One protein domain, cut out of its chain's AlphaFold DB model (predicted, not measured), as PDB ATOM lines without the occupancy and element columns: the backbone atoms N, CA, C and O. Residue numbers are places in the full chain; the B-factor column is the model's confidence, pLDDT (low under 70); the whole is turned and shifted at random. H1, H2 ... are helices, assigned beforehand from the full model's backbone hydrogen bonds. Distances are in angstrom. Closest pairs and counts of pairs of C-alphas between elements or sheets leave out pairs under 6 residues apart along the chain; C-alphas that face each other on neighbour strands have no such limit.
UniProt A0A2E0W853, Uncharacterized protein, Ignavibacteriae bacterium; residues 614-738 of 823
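This is residues 614 to 738 of the 823 residues of an uncharacterized protein of Ignavibacteriae bacterium (UniProt A0A2E0W853). What is the shape? A long helical hairpin, H2 and H3, has a small head at the end away from its link, where H4 crosses H2 and H1, H5 and H6 pack round H4. A tail, residues 722 to 738, follows H6 with no named element. What is it made of? The printed part has 125 residues with six named helices, H1 to H6 in chain order, and no named strand: all helix. How large? It is only just compact, close to loose, with a radius of gyration of the C-alphas of 16.3 A and spans of 51, 30 and 28 A.

Where is the longest helix? H3, residues 654 to 677, runs 34.3 A from C-alpha 654 at (65.400, 126.332, 289.805). Where are the others? H2, residues 628 to 648, measures 30.1 A, and H4, residues 681 to 697, 24.3 A. H1 is residues 615 to 620, H5 704 to 708, and H6 713 to 721, ending at C-alpha 721 (62.392, 91.633, 310.901).

What touches H3? H2 does, as a hairpin at a shallow tilt of 18 degrees, opposite ways; the closest C-alphas, of Ser 641 and Ile 668, are 6.8 A apart. What touches the hub, H4? H2 does with residues 628 to 635 alone, at a steep tilt of 56 degrees, closest C-alphas Ala 631 and Ile 687, 4.8 A. H6 touches H4 about perpendicular, 79 degrees, closest C-alphas Tyr 715 and Arg 685, 5.7 A. H1 and H5 touch H4 too, closest C-alphas Gly 619 and Tyr 693, 5.6 A, and Asp 704 and Ile 695, 6.3 A. How are the backbones? Every O i to N i+4 pair is within hydrogen-bond range in H1, H2, H3, H4 and H6; H5 has 0 of 1, but 2 of 2 O i to N i+3 pairs.

How far does it reach? The two farthest C-alphas, of Lys 651 and Thr 734, are 53.3 A apart. Is it continuous? The printed part has no cut, and no link between helices is long. Where is confidence low? Residues 654 to 655, 699 to 703 and 729 to 738 are under 70.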
ATOM      1  N   PRO A 614      68.045  93.436 299.337       88.50
ATOM      2  CA  PRO A 614      67.559  92.045 299.440       88.50
ATOM      3  C   PRO A 614      66.182  91.828 298.773       88.50
ATOM      4  O   PRO A 614      65.169  91.595 299.430       88.50
ATOM      5  N   ILE A 615      66.106  91.958 297.446       88.19
ATOM      6  CA  ILE A 615      64.840  91.887 296.695       88.19
ATOM      7  C   ILE A 615      64.226  90.486 296.777       88.19
ATOM      8  O   ILE A 615      63.003  90.365 296.792       88.19
ATOM      9  N   THR A 616      65.047  89.436 296.837       86.00
ATOM     10  CA  THR A 616      64.579  88.045 296.888       86.00
ATOM     11  C   THR A 616      63.791  87.776 298.166       86.00
ATOM     12  O   THR A 616      62.665  87.291 298.095       86.00
ATOM     13  N   GLU A 617      64.332  88.148 299.323       85.75
ATOM     14  CA  GLU A 617      63.701  87.973 300.631       85.75
ATOM     15  C   GLU A 617      62.404  88.789 300.733       85.75
ATOM     16  O   GLU A 617      61.371  88.272 301.160       85.75
ATOM     17  N   ILE A 618      62.430  90.040 300.252       88.50
ATOM     18  CA  ILE A 618      61.241  90.906 300.178       88.50
ATOM     19  C   ILE A 618      60.186  90.303 299.237       88.50
ATOM     20  O   ILE A 618      58.991  90.331 299.529       88.50
ATOM     21  N   GLY A 619      60.616  89.748 298.102       86.06
ATOM     22  CA  GLY A 619      59.745  89.149 297.096       86.06
ATOM     23  C   GLY A 619      59.067  87.871 297.579       86.06
ATOM     24  O   GLY A 619      57.860  87.733 297.388       86.06
ATOM     25  N   ILE A 620      59.809  86.978 298.244       81.88
ATOM     26  CA  ILE A 620      59.275  85.741 298.841       81.88
ATOM     27  C   ILE A 620      58.161  86.073 299.834       81.88
ATOM     28  O   ILE A 620      57.081  85.489 299.772       81.88
ATOM     29  N   ALA A 621      58.377  87.072 300.690       83.19
ATOM     30  CA  ALA A 621      57.391  87.501 301.677       83.19
ATOM     31  C   ALA A 621      56.122  88.131 301.081       83.19
ATOM     32  O   ALA A 621      55.138  88.307 301.795       83.19
ATOM     33  N   ASN A 622      56.143  88.480 299.792       88.94
ATOM     34  CA  ASN A 622      55.024  89.085 299.079       88.94
ATOM     35  C   ASN A 622      54.233  88.076 298.209       88.94
ATOM     36  O   ASN A 622      53.257  88.472 297.575       88.94
ATOM     37  N   ILE A 623      54.626  86.795 298.140       81.75
ATOM     38  CA  ILE A 623      53.976  85.797 297.261       81.75
ATOM     39  C   ILE A 623      52.505  85.558 297.640       81.75
ATOM     40  O   ILE A 623      51.659  85.480 296.753       81.75
ATOM     41  N   GLU A 624      52.194  85.485 298.934       80.19
ATOM     42  CA  GLU A 624      50.846  85.182 299.454       80.19
ATOM     43  C   GLU A 624      50.072  86.441 299.886       80.19
ATOM     44  O   GLU A 624      49.130  86.375 300.673       80.19
ATOM     45  N   ASN A 625      50.473  87.606 299.375       82.38
ATOM     46  CA  ASN A 625      49.916  88.887 299.787       82.38
ATOM     47  C   ASN A 625      48.464  89.058 299.312       82.38
ATOM     48  O   ASN A 625      48.183  89.041 298.112       82.38
ATOM     49  N   GLN A 626      47.547  89.272 300.257       87.69
ATOM     50  CA  GLN A 626      46.110  89.399 299.988       87.69
ATOM     51  C   GLN A 626      45.675  90.835 299.636       87.69
ATOM     52  O   GLN A 626      44.583  91.035 299.113       87.69
ATOM     53  N   MET A 627      46.536  91.834 299.860       91.44
ATOM     54  CA  MET A 627      46.240  93.263 299.684       91.44
ATOM     55  C   MET A 627      46.854  93.869 298.413       91.44
ATOM     56  O   MET A 627      46.998  95.092 298.312       91.44
ATOM     57  N   ILE A 628      47.215  93.046 297.422       90.69
ATOM     58  CA  ILE A 628      47.897  93.493 296.194       90.69
ATOM     59  C   ILE A 628      47.121  94.608 295.481       90.69
ATOM     60  O   ILE A 628      47.709  95.638 295.147       90.69
ATOM     61  N   ASP A 629      45.814  94.446 295.273       88.12
ATOM     62  CA  ASP A 629      45.010  95.406 294.504       88.12
ATOM     63  C   ASP A 629      44.915  96.772 295.199       88.12
ATOM     64  O   ASP A 629      45.100  97.823 294.569       88.12
ATOM     65  N   ALA A 630      44.704  96.767 296.519       89.62
ATOM     66  CA  ALA A 630      44.700  97.976 297.337       89.62
ATOM     67  C   ALA A 630      46.078  98.657 297.310       89.62
ATOM     68  O   ALA A 630      46.187  99.847 296.999       89.62
ATOM     69  N   ALA A 631      47.148  97.894 297.543       89.88
ATOM     70  CA  ALA A 631      48.512  98.408 297.553       89.88
ATOM     71  C   ALA A 631      48.917  99.020 296.203       89.88
ATOM     72  O   ALA A 631      49.504 100.108 296.163       89.88
ATOM     73  N   GLN A 632      48.571  98.367 295.088       89.56
ATOM     74  CA  GLN A 632      48.815  98.891 293.744       89.56
ATOM     75  C   GLN A 632      48.038 100.174 293.472       89.56
ATOM     76  O   GLN A 632      48.570 101.072 292.816       89.56
ATOM     77  N   THR A 633      46.796 100.266 293.947       90.56
ATOM     78  CA  THR A 633      45.954 101.451 293.760       90.56
ATOM     79  C   THR A 633      46.581 102.673 294.425       90.56
ATOM     80  O   THR A 633      46.776 103.696 293.761       90.56
ATOM     81  N   HIS A 634      47.007 102.545 295.686       89.69
ATOM     82  CA  HIS A 634      47.701 103.619 296.407       89.69
ATOM     83  C   HIS A 634      49.007 104.023 295.730       89.69
ATOM     84  O   HIS A 634      49.233 105.206 295.468       89.69
ATOM     85  N   LEU A 635      49.844 103.046 295.367       87.69
ATOM     86  CA  LEU A 635      51.138 103.324 294.745       87.69
ATOM     87  C   LEU A 635      50.978 103.982 293.362       87.69
ATOM     88  O   LEU A 635      51.720 104.906 293.024       87.69
ATOM     89  N   LYS A 636      49.989 103.558 292.562       87.88
ATOM     90  CA  LYS A 636      49.649 104.197 291.278       87.88
ATOM     91  C   LYS A 636      49.148 105.626 291.476       87.88
ATOM     92  O   LYS A 636      49.571 106.503 290.724       87.88
ATOM     93  N   SER A 637      48.286 105.860 292.466       88.19
ATOM     94  CA  SER A 637      47.779 107.196 292.799       88.19
ATOM     95  C   SER A 637      48.922 108.138 293.190       88.19
ATOM     96  O   SER A 637      49.100 109.185 292.565       88.19
ATOM     97  N   TYR A 638      49.783 107.705 294.116       89.38
ATOM     98  CA  TYR A 638      50.972 108.451 294.532       89.38
ATOM     99  C   TYR A 638      51.884 108.788 293.345       89.38
ATOM    100  O   TYR A 638      52.221 109.951 293.115       89.38
ATOM    101  N   ASN A 639      52.237 107.783 292.535       86.44
ATOM    102  CA  ASN A 639      53.105 107.972 291.371       86.44
ATOM    103  C   ASN A 639      52.488 108.928 290.338       86.44
ATOM    104  O   ASN A 639      53.204 109.730 289.735       86.44
ATOM    105  N   ARG A 640      51.163 108.879 290.146       87.81
ATOM    106  CA  ARG A 640      50.436 109.803 289.270       87.81
ATOM    107  C   ARG A 640      50.523 111.237 289.790       87.81
ATOM    108  O   ARG A 640      50.873 112.124 289.013       87.81
ATOM    109  N   SER A 641      50.259 111.461 291.074       88.62
ATOM    110  CA  SER A 641      50.352 112.790 291.693       88.62
ATOM    111  C   SER A 641      51.773 113.354 291.616       88.62
ATOM    112  O   SER A 641      51.962 114.505 291.219       88.62
ATOM    113  N   MET A 642      52.787 112.525 291.883       85.81
ATOM    114  CA  MET A 642      54.194 112.904 291.734       85.81
ATOM    115  C   MET A 642      54.538 113.284 290.288       85.81
ATOM    116  O   MET A 642      55.191 114.301 290.057       85.81
ATOM    117  N   ALA A 643      54.082 112.506 289.303       83.38
ATOM    118  CA  ALA A 643      54.320 112.796 287.892       83.38
ATOM    119  C   ALA A 643      53.673 114.123 287.451       83.38
ATOM    120  O   ALA A 643      54.317 114.907 286.753       83.38
ATOM    121  N   ILE A 644      52.441 114.398 287.897       85.88
ATOM    122  CA  ILE A 644      51.733 115.661 287.630       85.88
ATOM    123  C   ILE A 644      52.525 116.845 288.196       85.88
ATOM    124  O   ILE A 644      52.821 117.793 287.467       85.88
ATOM    125  N   MET A 645      52.935 116.764 289.463       89.19
ATOM    126  CA  MET A 645      53.726 117.804 290.127       89.19
ATOM    127  C   MET A 645      55.075 118.043 289.427       89.19
ATOM    128  O   MET A 645      55.481 119.188 289.186       89.19
ATOM    129  N   LEU A 646      55.774 116.973 289.034       83.06
ATOM    130  CA  LEU A 646      57.042 117.083 288.312       83.06
ATOM    131  C   LEU A 646      56.873 117.744 286.936       83.06
ATOM    132  O   LEU A 646      57.766 118.491 286.522       83.06
ATOM    133  N   ASP A 647      55.752 117.503 286.249       83.69
ATOM    134  CA  ASP A 647      55.445 118.115 284.954       83.69
ATOM    135  C   ASP A 647      55.087 119.602 285.081       83.69
ATOM    136  O   ASP A 647      55.638 120.433 284.355       83.69
ATOM    137  N   GLN A 648      54.249 119.956 286.059       86.19
ATOM    138  CA  GLN A 648      53.843 121.340 286.340       86.19
ATOM    139  C   GLN A 648      55.040 122.234 286.687       86.19
ATOM    140  O   GLN A 648      55.112 123.395 286.285       86.19
ATOM    141  N   THR A 649      56.034 121.679 287.380       85.19
ATOM    142  CA  THR A 649      57.200 122.431 287.859       85.19
ATOM    143  C   THR A 649      58.360 122.484 286.851       85.19
ATOM    144  O   THR A 649      59.347 123.196 287.065       85.19
ATOM    145  N   LYS A 650      58.272 121.777 285.711       81.44
ATOM    146  CA  LYS A 650      59.405 121.578 284.780       81.44
ATOM    147  C   LYS A 650      59.920 122.852 284.105       81.44
ATOM    148  O   LYS A 650      61.088 122.892 283.723       81.44
ATOM    149  N   LYS A 651      59.062 123.863 283.930       84.31
ATOM    150  CA  LYS A 651      59.387 125.129 283.241       84.31
ATOM    151  C   LYS A 651      59.794 126.258 284.194       84.31
ATOM    152  O   LYS A 651      60.219 127.309 283.730       84.31
ATOM    153  N   LEU A 652      59.681 126.040 285.502       83.25
ATOM    154  CA  LEU A 652      59.987 127.051 286.512       83.25
ATOM    155  C   LEU A 652      61.495 127.250 286.673       83.25
ATOM    156  O   LEU A 652      62.276 126.327 286.400       83.25
ATOM    157  N   LYS A 653      61.902 128.427 287.163       81.06
ATOM    158  CA  LYS A 653      63.288 128.675 287.582       81.06
ATOM    159  C   LYS A 653      63.653 127.731 288.731       81.06
ATOM    160  O   LYS A 653      62.784 127.330 289.496       81.06
ATOM    161  N   VAL A 654      64.933 127.367 288.855       68.81
ATOM    162  CA  VAL A 654      65.400 126.332 289.805       68.81
ATOM    163  C   VAL A 654      64.918 126.595 291.237       68.81
ATOM    164  O   VAL A 654      64.380 125.692 291.864       68.81
ATOM    165  N   TYR A 655      65.034 127.830 291.724       66.88
ATOM    166  CA  TYR A 655      64.612 128.187 293.080       66.88
ATOM    167  C   TYR A 655      63.092 128.035 293.303       66.88
ATOM    168  O   TYR A 655      62.657 127.374 294.244       66.88
ATOM    169  N   GLU A 656      62.276 128.583 292.400       73.62
ATOM    170  CA  GLU A 656      60.807 128.480 292.452       73.62
ATOM    171  C   GLU A 656      60.338 127.026 292.321       73.62
ATOM    172  O   GLU A 656      59.441 126.579 293.038       73.62
ATOM    173  N   ARG A 657      60.990 126.272 291.429       80.12
ATOM    174  CA  ARG A 657      60.747 124.849 291.193       80.12
ATOM    175  C   ARG A 657      60.922 124.041 292.470       80.12
ATOM    176  O   ARG A 657      60.015 123.299 292.828       80.12
ATOM    177  N   GLU A 658      62.064 124.162 293.139       73.31
ATOM    178  CA  GLU A 658      62.360 123.373 294.339       73.31
ATOM    179  C   GLU A 658      61.436 123.739 295.509       73.31
ATOM    180  O   GLU A 658      60.945 122.850 296.203       73.31
ATOM    181  N   SER A 659      61.112 125.027 295.674       73.06
ATOM    182  CA  SER A 659      60.172 125.489 296.705       73.06
ATOM    183  C   SER A 659      58.767 124.891 296.532       73.06
ATOM    184  O   SER A 659      58.202 124.345 297.482       73.06
ATOM    185  N   ILE A 660      58.220 124.922 295.310       79.38
ATOM    186  CA  ILE A 660      56.893 124.355 295.011       79.38
ATOM    187  C   ILE A 660      56.905 122.832 295.135       79.38
ATOM    188  O   ILE A 660      56.003 122.260 295.745       79.38
ATOM    189  N   ARG A 661      57.943 122.167 294.609       83.25
ATOM    190  CA  ARG A 661      58.084 120.708 294.715       83.25
ATOM    191  C   ARG A 661      58.077 120.246 296.161       83.25
ATOM    192  O   ARG A 661      57.404 119.272 296.460       83.25
ATOM    193  N   ARG A 662      58.784 120.944 297.052       79.38
ATOM    194  CA  ARG A 662      58.822 120.597 298.476       79.38
ATOM    195  C   ARG A 662      57.423 120.579 299.094       79.38
ATOM    196  O   ARG A 662      57.041 119.569 299.673       79.38
ATOM    197  N   LYS A 663      56.654 121.656 298.900       82.38
ATOM    198  CA  LYS A 663      55.283 121.780 299.426       82.38
ATOM    199  C   LYS A 663      54.343 120.719 298.852       82.38
ATOM    200  O   LYS A 663      53.594 120.090 299.591       82.38
ATOM    201  N   GLU A 664      54.397 120.491 297.542       88.50
ATOM    202  CA  GLU A 664      53.538 119.492 296.900       88.50
ATOM    203  C   GLU A 664      53.909 118.056 297.284       88.50
ATOM    204  O   GLU A 664      53.021 117.230 297.462       88.50
ATOM    205  N   ILE A 665      55.198 117.744 297.461       85.94
ATOM    206  CA  ILE A 665      55.633 116.434 297.969       85.94
ATOM    207  C   ILE A 665      55.058 116.195 299.369       85.94
ATOM    208  O   ILE A 665      54.502 115.125 299.603       85.94
ATOM    209  N   GLU A 666      55.139 117.178 300.269       85.75
ATOM    210  CA  GLU A 666      54.580 117.084 301.626       85.75
ATOM    211  C   GLU A 666      53.061 116.840 301.605       85.75
ATOM    212  O   GLU A 666      52.559 115.993 302.352       85.75
ATOM    213  N   ARG A 667      52.331 117.515 300.704       91.81
ATOM    214  CA  ARG A 667      50.891 117.291 300.494       91.81
ATOM    215  C   ARG A 667      50.604 115.868 300.008       91.81
ATOM    216  O   ARG A 667      49.837 115.154 300.644       91.81
ATOM    217  N   ILE A 668      51.261 115.430 298.931       90.69
ATOM    218  CA  ILE A 668      51.062 114.097 298.332       90.69
ATOM    219  C   ILE A 668      51.405 112.979 299.334       90.69
ATOM    220  O   ILE A 668      50.722 111.957 299.396       90.69
ATOM    221  N   GLN A 669      52.464 113.153 300.130       88.88
ATOM    222  CA  GLN A 669      52.839 112.200 301.178       88.88
ATOM    223  C   GLN A 669      51.823 112.164 302.324       88.88
ATOM    224  O   GLN A 669      51.590 111.099 302.892       88.88
ATOM    225  N   SER A 670      51.209 113.297 302.666       88.50
ATOM    226  CA  SER A 670      50.160 113.349 303.689       88.50
ATOM    227  C   SER A 670      48.883 112.652 303.220       88.50
ATOM    228  O   SER A 670      48.362 111.824 303.957       88.50
ATOM    229  N   GLU A 671      48.478 112.844 301.964       91.50
ATOM    230  CA  GLU A 671      47.343 112.125 301.360       91.50
ATOM    231  C   GLU A 671      47.549 110.604 301.350       91.50
ATOM    232  O   GLU A 671      46.635 109.847 301.676       91.50
ATOM    233  N   LEU A 672      48.763 110.141 301.024       90.88
ATOM    234  CA  LEU A 672      49.093 108.714 301.080       90.88
ATOM    235  C   LEU A 672      49.043 108.167 302.515       90.88
ATOM    236  O   LEU A 672      48.619 107.033 302.720       90.88
ATOM    237  N   ARG A 673      49.481 108.948 303.512       89.81
ATOM    238  CA  ARG A 673      49.400 108.543 304.924       89.81
ATOM    239  C   ARG A 673      47.954 108.462 305.396       89.81
ATOM    240  O   ARG A 673      47.589 107.475 306.019       89.81
ATOM    241  N   GLU A 674      47.133 109.453 305.067       89.69
ATOM    242  CA  GLU A 674      45.709 109.459 305.410       89.69
ATOM    243  C   GLU A 674      44.978 108.260 304.804       89.69
ATOM    244  O   GLU A 674      44.226 107.591 305.512       89.69
ATOM    245  N   SER A 675      45.245 107.931 303.534       89.44
ATOM    246  CA  SER A 675      44.648 106.752 302.900       89.44
ATOM    247  C   SER A 675      45.152 105.443 303.514       89.44
ATOM    248  O   SER A 675      44.373 104.517 303.714       89.44
ATOM    249  N   PHE A 676      46.439 105.365 303.864       90.56
ATOM    250  CA  PHE A 676      47.037 104.203 304.524       90.56
ATOM    251  C   PHE A 676      46.495 103.984 305.946       90.56
ATOM    252  O   PHE A 676      46.321 102.843 306.374       90.56
ATOM    253  N   CYS A 677      46.172 105.057 306.673       88.25
ATOM    254  CA  CYS A 677      45.623 104.982 308.028       88.25
ATOM    255  C   CYS A 677      44.222 104.357 308.103       88.25
ATOM    256  O   CYS A 677      43.836 103.934 309.189       88.25
ATOM    257  N   GLN A 678      43.493 104.268 306.983       90.31
ATOM    258  CA  GLN A 678      42.148 103.676 306.915       90.31
ATOM    259  C   GLN A 678      42.133 102.144 307.027       90.31
ATOM    260  O   GLN A 678      41.064 101.570 307.198       90.31
ATOM    261  N   TYR A 679      43.291 101.496 306.903       92.12
ATOM    262  CA  TYR A 679      43.430 100.041 306.941       92.12
ATOM    263  C   TYR A 679      43.773  99.534 308.343       92.12
ATOM    264  O   TYR A 679      44.392 100.246 309.139       92.12
ATOM    265  N   GLU A 680      43.445  98.279 308.621       91.50
ATOM    266  CA  GLU A 680      43.846  97.601 309.854       91.50
ATOM    267  C   GLU A 680      45.342  97.242 309.843       91.50
ATOM    268  O   GLU A 680      45.995  97.205 308.798       91.50
ATOM    269  N   ASP A 681      45.925  96.956 311.007       86.38
ATOM    270  CA  ASP A 681      47.376  96.738 311.130       86.38
ATOM    271  C   ASP A 681      47.902  95.563 310.285       86.38
ATOM    272  O   ASP A 681      49.021  95.623 309.771       86.38
ATOM    273  N   GLU A 682      47.118  94.494 310.113       85.44
ATOM    274  CA  GLU A 682      47.499  93.362 309.252       85.44
ATOM    275  C   GLU A 682      47.471  93.748 307.768       85.44
ATOM    276  O   GLU A 682      48.398  93.451 307.016       85.44
ATOM    277  N   GLU A 683      46.458  94.507 307.361       89.69
ATOM    278  CA  GLU A 683      46.331  95.027 306.004       89.69
ATOM    279  C   GLU A 683      47.464  96.010 305.677       89.69
ATOM    280  O   GLU A 683      48.079  95.925 304.613       89.69
ATOM    281  N   LYS A 684      47.806  96.900 306.616       92.06
ATOM    282  CA  LYS A 684      48.943  97.829 306.517       92.06
ATOM    283  C   LYS A 684      50.271  97.094 306.326       92.06
ATOM    284  O   LYS A 684      51.101  97.532 305.518       92.06
ATOM    285  N   ARG A 685      50.473  95.963 307.018       88.38
ATOM    286  CA  ARG A 685      51.650  95.091 306.832       88.38
ATOM    287  C   ARG A 685      51.711  94.535 305.412       88.38
ATOM    288  O   ARG A 685      52.753  94.655 304.764       88.38
ATOM    289  N   GLU A 686      50.610  93.982 304.913       90.00
ATOM    290  CA  GLU A 686      50.526  93.447 303.549       90.00
ATOM    291  C   GLU A 686      50.714  94.540 302.485       90.00
ATOM    292  O   GLU A 686      51.509  94.384 301.554       90.00
ATOM    293  N   ILE A 687      50.093  95.707 302.652       93.25
ATOM    294  CA  ILE A 687      50.275  96.845 301.743       93.25
ATOM    295  C   ILE A 687      51.752  97.263 301.678       93.25
ATOM    296  O   ILE A 687      52.311  97.423 300.587       93.25
ATOM    297  N   THR A 688      52.410  97.375 302.835       92.31
ATOM    298  CA  THR A 688      53.820  97.782 302.927       92.31
ATOM    299  C   THR A 688      54.763  96.753 302.297       92.31
ATOM    300  O   THR A 688      55.685  97.138 301.571       92.31
ATOM    301  N   LYS A 689      54.515  95.446 302.494       91.12
ATOM    302  CA  LYS A 689      55.243  94.359 301.807       91.12
ATOM    303  C   LYS A 689      55.185  94.528 300.290       91.12
ATOM    304  O   LYS A 689      56.219  94.476 299.617       91.12
ATOM    305  N   HIS A 690      53.988  94.784 299.758       92.62
ATOM    306  CA  HIS A 690      53.803  94.958 298.323       92.62
ATOM    307  C   HIS A 690      54.533  96.190 297.796       92.62
ATOM    308  O   HIS A 690      55.224  96.110 296.778       92.62
ATOM    309  N   TRP A 691      54.421  97.326 298.491       92.38
ATOM    310  CA  TRP A 691      55.142  98.544 298.125       92.38
ATOM    311  C   TRP A 691      56.650  98.322 298.103       92.38
ATOM    312  O   TRP A 691      57.289  98.680 297.115       92.38
ATOM    313  N   ALA A 692      57.211  97.683 299.134       91.50
ATOM    314  CA  ALA A 692      58.639  97.391 299.195       91.50
ATOM    315  C   ALA A 692      59.092  96.552 297.994       91.50
ATOM    316  O   ALA A 692      60.049  96.923 297.310       91.50
ATOM    317  N   TYR A 693      58.366  95.476 297.676       91.88
ATOM    318  CA  TYR A 693      58.693  94.633 296.530       91.88
ATOM    319  C   TYR A 693      58.609  95.396 295.200       91.88
ATOM    320  O   TYR A 693      59.547  95.344 294.408       91.88
ATOM    321  N   GLN A 694      57.527  96.145 294.951       89.88
ATOM    322  CA  GLN A 694      57.359  96.889 293.696       89.88
ATOM    323  C   GLN A 694      58.411  97.990 293.517       89.88
ATOM    324  O   GLN A 694      58.918  98.186 292.410       89.88
ATOM    325  N   ILE A 695      58.748  98.701 294.595       88.69
ATOM    326  CA  ILE A 695      59.738  99.780 294.566       88.69
ATOM    327  C   ILE A 695      61.129  99.217 294.279       88.69
ATOM    328  O   ILE A 695      61.790  99.697 293.360       88.69
ATOM    329  N   TYR A 696      61.562  98.199 295.027       88.69
ATOM    330  CA  TYR A 696      62.929  97.686 294.921       88.69
ATOM    331  C   TYR A 696      63.145  96.747 293.731       88.69
ATOM    332  O   TYR A 696      64.255  96.682 293.217       88.69
ATOM    333  N   LYS A 697      62.099  96.077 293.228       87.00
ATOM    334  CA  LYS A 697      62.172  95.324 291.964       87.00
ATOM    335  C   LYS A 697      62.383  96.236 290.753       87.00
ATOM    336  O   LYS A 697      62.906  95.799 289.730       87.00
ATOM    337  N   SER A 698      61.925  97.484 290.821       78.44
ATOM    338  CA  SER A 698      62.099  98.427 289.723       78.44
ATOM    339  C   SER A 698      63.555  98.874 289.626       78.44
ATOM    340  O   SER A 698      64.079  99.451 290.573       78.44
ATOM    341  N   GLU A 699      64.163  98.765 288.438       63.44
ATOM    342  CA  GLU A 699      65.491  99.340 288.132       63.44
ATOM    343  C   GLU A 699      65.587 100.848 288.418       63.44
ATOM    344  O   GLU A 699      66.672 101.428 288.434       63.44
ATOM    345  N   ARG A 700      64.441 101.512 288.598       57.50
ATOM    346  CA  ARG A 700      64.367 102.945 288.845       57.50
ATOM    347  C   ARG A 700      64.421 103.287 290.337       57.50
ATOM    348  O   ARG A 700      64.872 104.384 290.634       57.50
ATOM    349  N   ALA A 701      63.942 102.416 291.238       56.16
ATOM    350  CA  ALA A 701      63.886 102.588 292.706       56.16
ATOM    351  C   ALA A 701      63.626 104.033 293.226       56.16
ATOM    352  O   ALA A 701      64.099 104.422 294.292       56.16
ATOM    353  N   VAL A 702      62.877 104.864 292.481       55.81
ATOM    354  CA  VAL A 702      62.926 106.343 292.600       55.81
ATOM    355  C   VAL A 702      62.215 106.876 293.855       55.81
ATOM    356  O   VAL A 702      62.358 108.048 294.197       55.81
ATOM    357  N   HIS A 703      61.433 106.041 294.545       65.94
ATOM    358  CA  HIS A 703      60.458 106.478 295.555       65.94
ATOM    359  C   HIS A 703      60.498 105.674 296.854       65.94
ATOM    360  O   HIS A 703      59.524 105.646 297.602       65.94
ATOM    361  N   ASP A 704      61.623 105.040 297.168       79.44
ATOM    362  CA  ASP A 704      61.751 104.278 298.411       79.44
ATOM    363  C   ASP A 704      61.625 105.127 299.684       79.44
ATOM    364  O   ASP A 704      61.380 104.588 300.757       79.44
ATOM    365  N   SER A 705      61.659 106.458 299.561       77.81
ATOM    366  CA  SER A 705      61.256 107.385 300.618       77.81
ATOM    367  C   SER A 705      59.872 107.088 301.196       77.81
ATOM    368  O   SER A 705      59.677 107.374 302.368       77.81
ATOM    369  N   ILE A 706      58.940 106.511 300.417       86.75
ATOM    370  CA  ILE A 706      57.597 106.117 300.889       86.75
ATOM    371  C   ILE A 706      57.688 105.128 302.056       86.75
ATOM    372  O   ILE A 706      56.964 105.259 303.037       86.75
ATOM    373  N   LEU A 707      58.604 104.161 301.964       90.06
ATOM    374  CA  LEU A 707      58.779 103.115 302.974       90.06
ATOM    375  C   LEU A 707      59.337 103.673 304.283       90.06
ATOM    376  O   LEU A 707      59.167 103.079 305.339       90.06
ATOM    377  N   TRP A 708      59.996 104.827 304.217       88.50
ATOM    378  CA  TRP A 708      60.714 105.428 305.331       88.50
ATOM    379  C   TRP A 708      60.029 106.689 305.875       88.50
ATOM    380  O   TRP A 708      60.685 107.516 306.506       88.50
ATOM    381  N   MET A 709      58.730 106.857 305.610       85.62
ATOM    382  CA  MET A 709      57.922 107.940 306.181       85.62
ATOM    383  C   MET A 709      57.408 107.570 307.573       85.62
ATOM    384  O   MET A 709      57.214 106.396 307.895       85.62
ATOM    385  N   GLU A 710      57.145 108.577 308.399       80.38
ATOM    386  CA  GLU A 710      56.462 108.402 309.683       80.38
ATOM    387  C   GLU A 710      55.112 107.687 309.490       80.38
ATOM    388  O   GLU A 710      54.373 107.987 308.547       80.38
ATOM    389  N   GLY A 711      54.820 106.701 310.342       80.12
ATOM    390  CA  GLY A 711      53.617 105.861 310.270       80.12
ATOM    391  C   GLY A 711      53.692 104.678 309.293       80.12
ATOM    392  O   GLY A 711      53.012 103.684 309.513       80.12
ATOM    393  N   ILE A 712      54.537 104.726 308.253       89.38
ATOM    394  CA  ILE A 712      54.769 103.598 307.316       89.38
ATOM    395  C   ILE A 712      56.077 102.859 307.647       89.38
ATOM    396  O   ILE A 712      56.182 101.640 307.499       89.38
ATOM    397  N   SER A 713      57.083 103.590 308.124       89.69
ATOM    398  CA  SER A 713      58.407 103.049 308.450       89.69
ATOM    399  C   SER A 713      58.385 101.956 309.510       89.69
ATOM    400  O   SER A 713      59.121 100.984 309.365       89.69
ATOM    401  N   ASP A 714      57.497 102.041 310.500       87.62
ATOM    402  CA  ASP A 714      57.354 100.999 311.520       87.62
ATOM    403  C   ASP A 714      56.913  99.659 310.896       87.62
ATOM    404  O   ASP A 714      57.485  98.612 311.199       87.62
ATOM    405  N   TYR A 715      55.982  99.685 309.934       90.62
ATOM    406  CA  TYR A 715      55.560  98.491 309.190       90.62
ATOM    407  C   TYR A 715      56.668  97.950 308.282       90.62
ATOM    408  O   TYR A 715      56.824  96.734 308.155       90.62
ATOM    409  N   THR A 716      57.474  98.832 307.686       91.06
ATOM    410  CA  THR A 716      58.643  98.433 306.883       91.06
ATOM    411  C   THR A 716      59.683  97.719 307.749       91.06
ATOM    412  O   THR A 716      60.182  96.660 307.370       91.06
ATOM    413  N   ILE A 717      59.977  98.255 308.936       88.75
ATOM    414  CA  ILE A 717      60.924  97.676 309.896       88.75
ATOM    415  C   ILE A 717      60.433  96.312 310.395       88.75
ATOM    416  O   ILE A 717      61.193  95.342 310.377       88.75
ATOM    417  N   GLN A 718      59.155  96.209 310.779       85.06
ATOM    418  CA  GLN A 718      58.543  94.938 311.185       85.06
ATOM    419  C   GLN A 718      58.630  93.891 310.072       85.06
ATOM    420  O   GLN A 718      58.999  92.743 310.323       85.06
ATOM    421  N   MET A 719      58.325  94.286 308.834       88.12
ATOM    422  CA  MET A 719      58.426  93.412 307.669       88.12
ATOM    423  C   MET A 719      59.857  92.906 307.471       88.12
ATOM    424  O   MET A 719      60.048  91.702 307.330       88.12
ATOM    425  N   PHE A 720      60.867  93.777 307.560       87.44
ATOM    426  CA  PHE A 720      62.275  93.376 307.473       87.44
ATOM    427  C   PHE A 720      62.713  92.429 308.596       87.44
ATOM    428  O   PHE A 720      63.460  91.483 308.329       87.44
ATOM    429  N   GLY A 721      62.209  92.609 309.820       80.81
ATOM    430  CA  GLY A 721      62.392  91.633 310.901       80.81
ATOM    431  C   GLY A 721      61.794  90.262 310.559       80.81
ATOM    432  O   GLY A 721      62.462  89.234 310.688       80.81
ATOM    433  N   LYS A 722      60.563  90.251 310.028       77.25
ATOM    434  CA  LYS A 722      59.822  89.042 309.627       77.25
ATOM    435  C   LYS A 722      60.384  88.310 308.410       77.25
ATOM    436  O   LYS A 722      59.878  87.239 308.108       77.25
ATOM    437  N   VAL A 723      61.385  88.840 307.712       79.56
ATOM    438  CA  VAL A 723      62.023  88.163 306.564       79.56
ATOM    439  C   VAL A 723      63.521  87.940 306.772       79.56
ATOM    440  O   VAL A 723      64.234  87.578 305.843       79.56
ATOM    441  N   GLY A 724      64.018  88.177 307.993       75.12
ATOM    442  CA  GLY A 724      65.417  87.946 308.357       75.12
ATOM    443  C   GLY A 724      66.406  89.001 307.851       75.12
ATOM    444  O   GLY A 724      67.612  88.789 307.942       75.12
ATOM    445  N   ILE A 725      65.921  90.140 307.349       84.38
ATOM    446  CA  ILE A 725      66.751  91.288 306.943       84.38
ATOM    447  C   ILE A 725      67.232  92.088 308.165       84.38
ATOM    448  O   ILE A 725      68.291  92.711 308.120       84.38
ATOM    449  N   GLY A 726      66.459  92.065 309.251       81.94
ATOM    450  CA  GLY A 726      66.793  92.677 310.534       81.94
ATOM    451  C   GLY A 726      66.271  91.845 311.704       81.94
ATOM    452  O   GLY A 726      65.817  90.711 311.542       81.94
ATOM    453  N   TYR A 727      66.326  92.419 312.898       77.88
ATOM    454  CA  TYR A 727      65.785  91.848 314.126       77.88
ATOM    455  C   TYR A 727      64.499  92.553 314.534       77.88
ATOM    456  O   TYR A 727      64.362  93.765 314.380       77.88
ATOM    457  N   GLN A 728      63.571  91.815 315.137       72.94
ATOM    458  CA  GLN A 728      62.433  92.413 315.818       72.94
ATOM    459  C   GLN A 728      62.763  92.530 317.307       72.94
ATOM    460  O   GLN A 728      62.652  91.570 318.062       72.94
ATOM    461  N   ILE A 729      63.229  93.704 317.729       67.62
ATOM    462  CA  ILE A 729      63.486  93.986 319.142       67.62
ATOM    463  C   ILE A 729      62.174  94.471 319.769       67.62
ATOM    464  O   ILE A 729      61.588  95.442 319.295       67.62
ATOM    465  N   LYS A 730      61.681  93.762 320.788       65.31
ATOM    466  CA  LYS A 730      60.440  94.076 321.517       65.31
ATOM    467  C   LYS A 730      60.682  95.158 322.577       65.31
ATOM    468  O   LYS A 730      61.820  95.401 322.973       65.31
ATOM    469  N   LYS A 731      59.596  95.739 323.108       59.47
ATOM    470  CA  LYS A 731      59.624  96.806 324.135       59.47
ATOM    471  C   LYS A 731      60.387  96.453 325.411       59.47
ATOM    472  O   LYS A 731      60.851  97.330 326.113       59.47
ATOM    473  N   ASN A 732      60.506  95.170 325.735       55.94
ATOM    474  CA  ASN A 732      61.261  94.683 326.892       55.94
ATOM    475  C   ASN A 732      62.732  94.363 326.550       55.94
ATOM    476  O   ASN A 732      63.407  93.673 327.309       55.94
ATOM    477  N   GLY A 733      63.206  94.766 325.367       56.59
ATOM    478  CA  GLY A 733      64.551  94.493 324.863       56.59
ATOM    479  C   GLY A 733      64.750  93.075 324.324       56.59
ATOM    480  O   GLY A 733      65.832  92.761 323.827       56.59
ATOM    481  N   THR A 734      63.734  92.206 324.390       63.00
ATOM    482  CA  THR A 734      63.863  90.842 323.858       63.00
ATOM    483  C   THR A 734      63.950  90.859 322.339       63.00
ATOM    484  O   THR A 734      63.228  91.585 321.658       63.00
ATOM    485  N   ILE A 735      64.857  90.048 321.803       63.41
ATOM    486  CA  ILE A 735      65.078  89.929 320.366       63.41
ATOM    487  C   ILE A 735      64.277  88.738 319.860       63.41
ATOM    488  O   ILE A 735      64.571  87.595 320.207       63.41
ATOM    489  N   GLU A 736      63.307  89.004 318.999       59.62
ATOM    490  CA  GLU A 736      62.612  87.996 318.215       59.62
ATOM    491  C   GLU A 736      63.304  87.865 316.855       59.62
ATOM    492  O   GLU A 736      63.396  88.810 316.063       59.62
ATOM    493  N   ARG A 737      63.885  86.686 316.619       55.25
ATOM    494  CA  ARG A 737      64.576  86.363 315.365       55.25
ATOM    495  C   ARG A 737      63.588  85.756 314.372       55.25
ATOM    496  O   ARG A 737      62.665  85.056 314.777       55.25
ATOM    497  N   TYR A 738      63.841  85.924 313.076       49.28
ATOM    498  CA  TYR A 738      63.019  85.355 311.997       49.28
ATOM    499  C   TYR A 738      62.640  83.874 312.216       49.28
ATOM    500  O   TYR A 738      61.463  83.529 312.196       49.28
TER     501      TYR A 738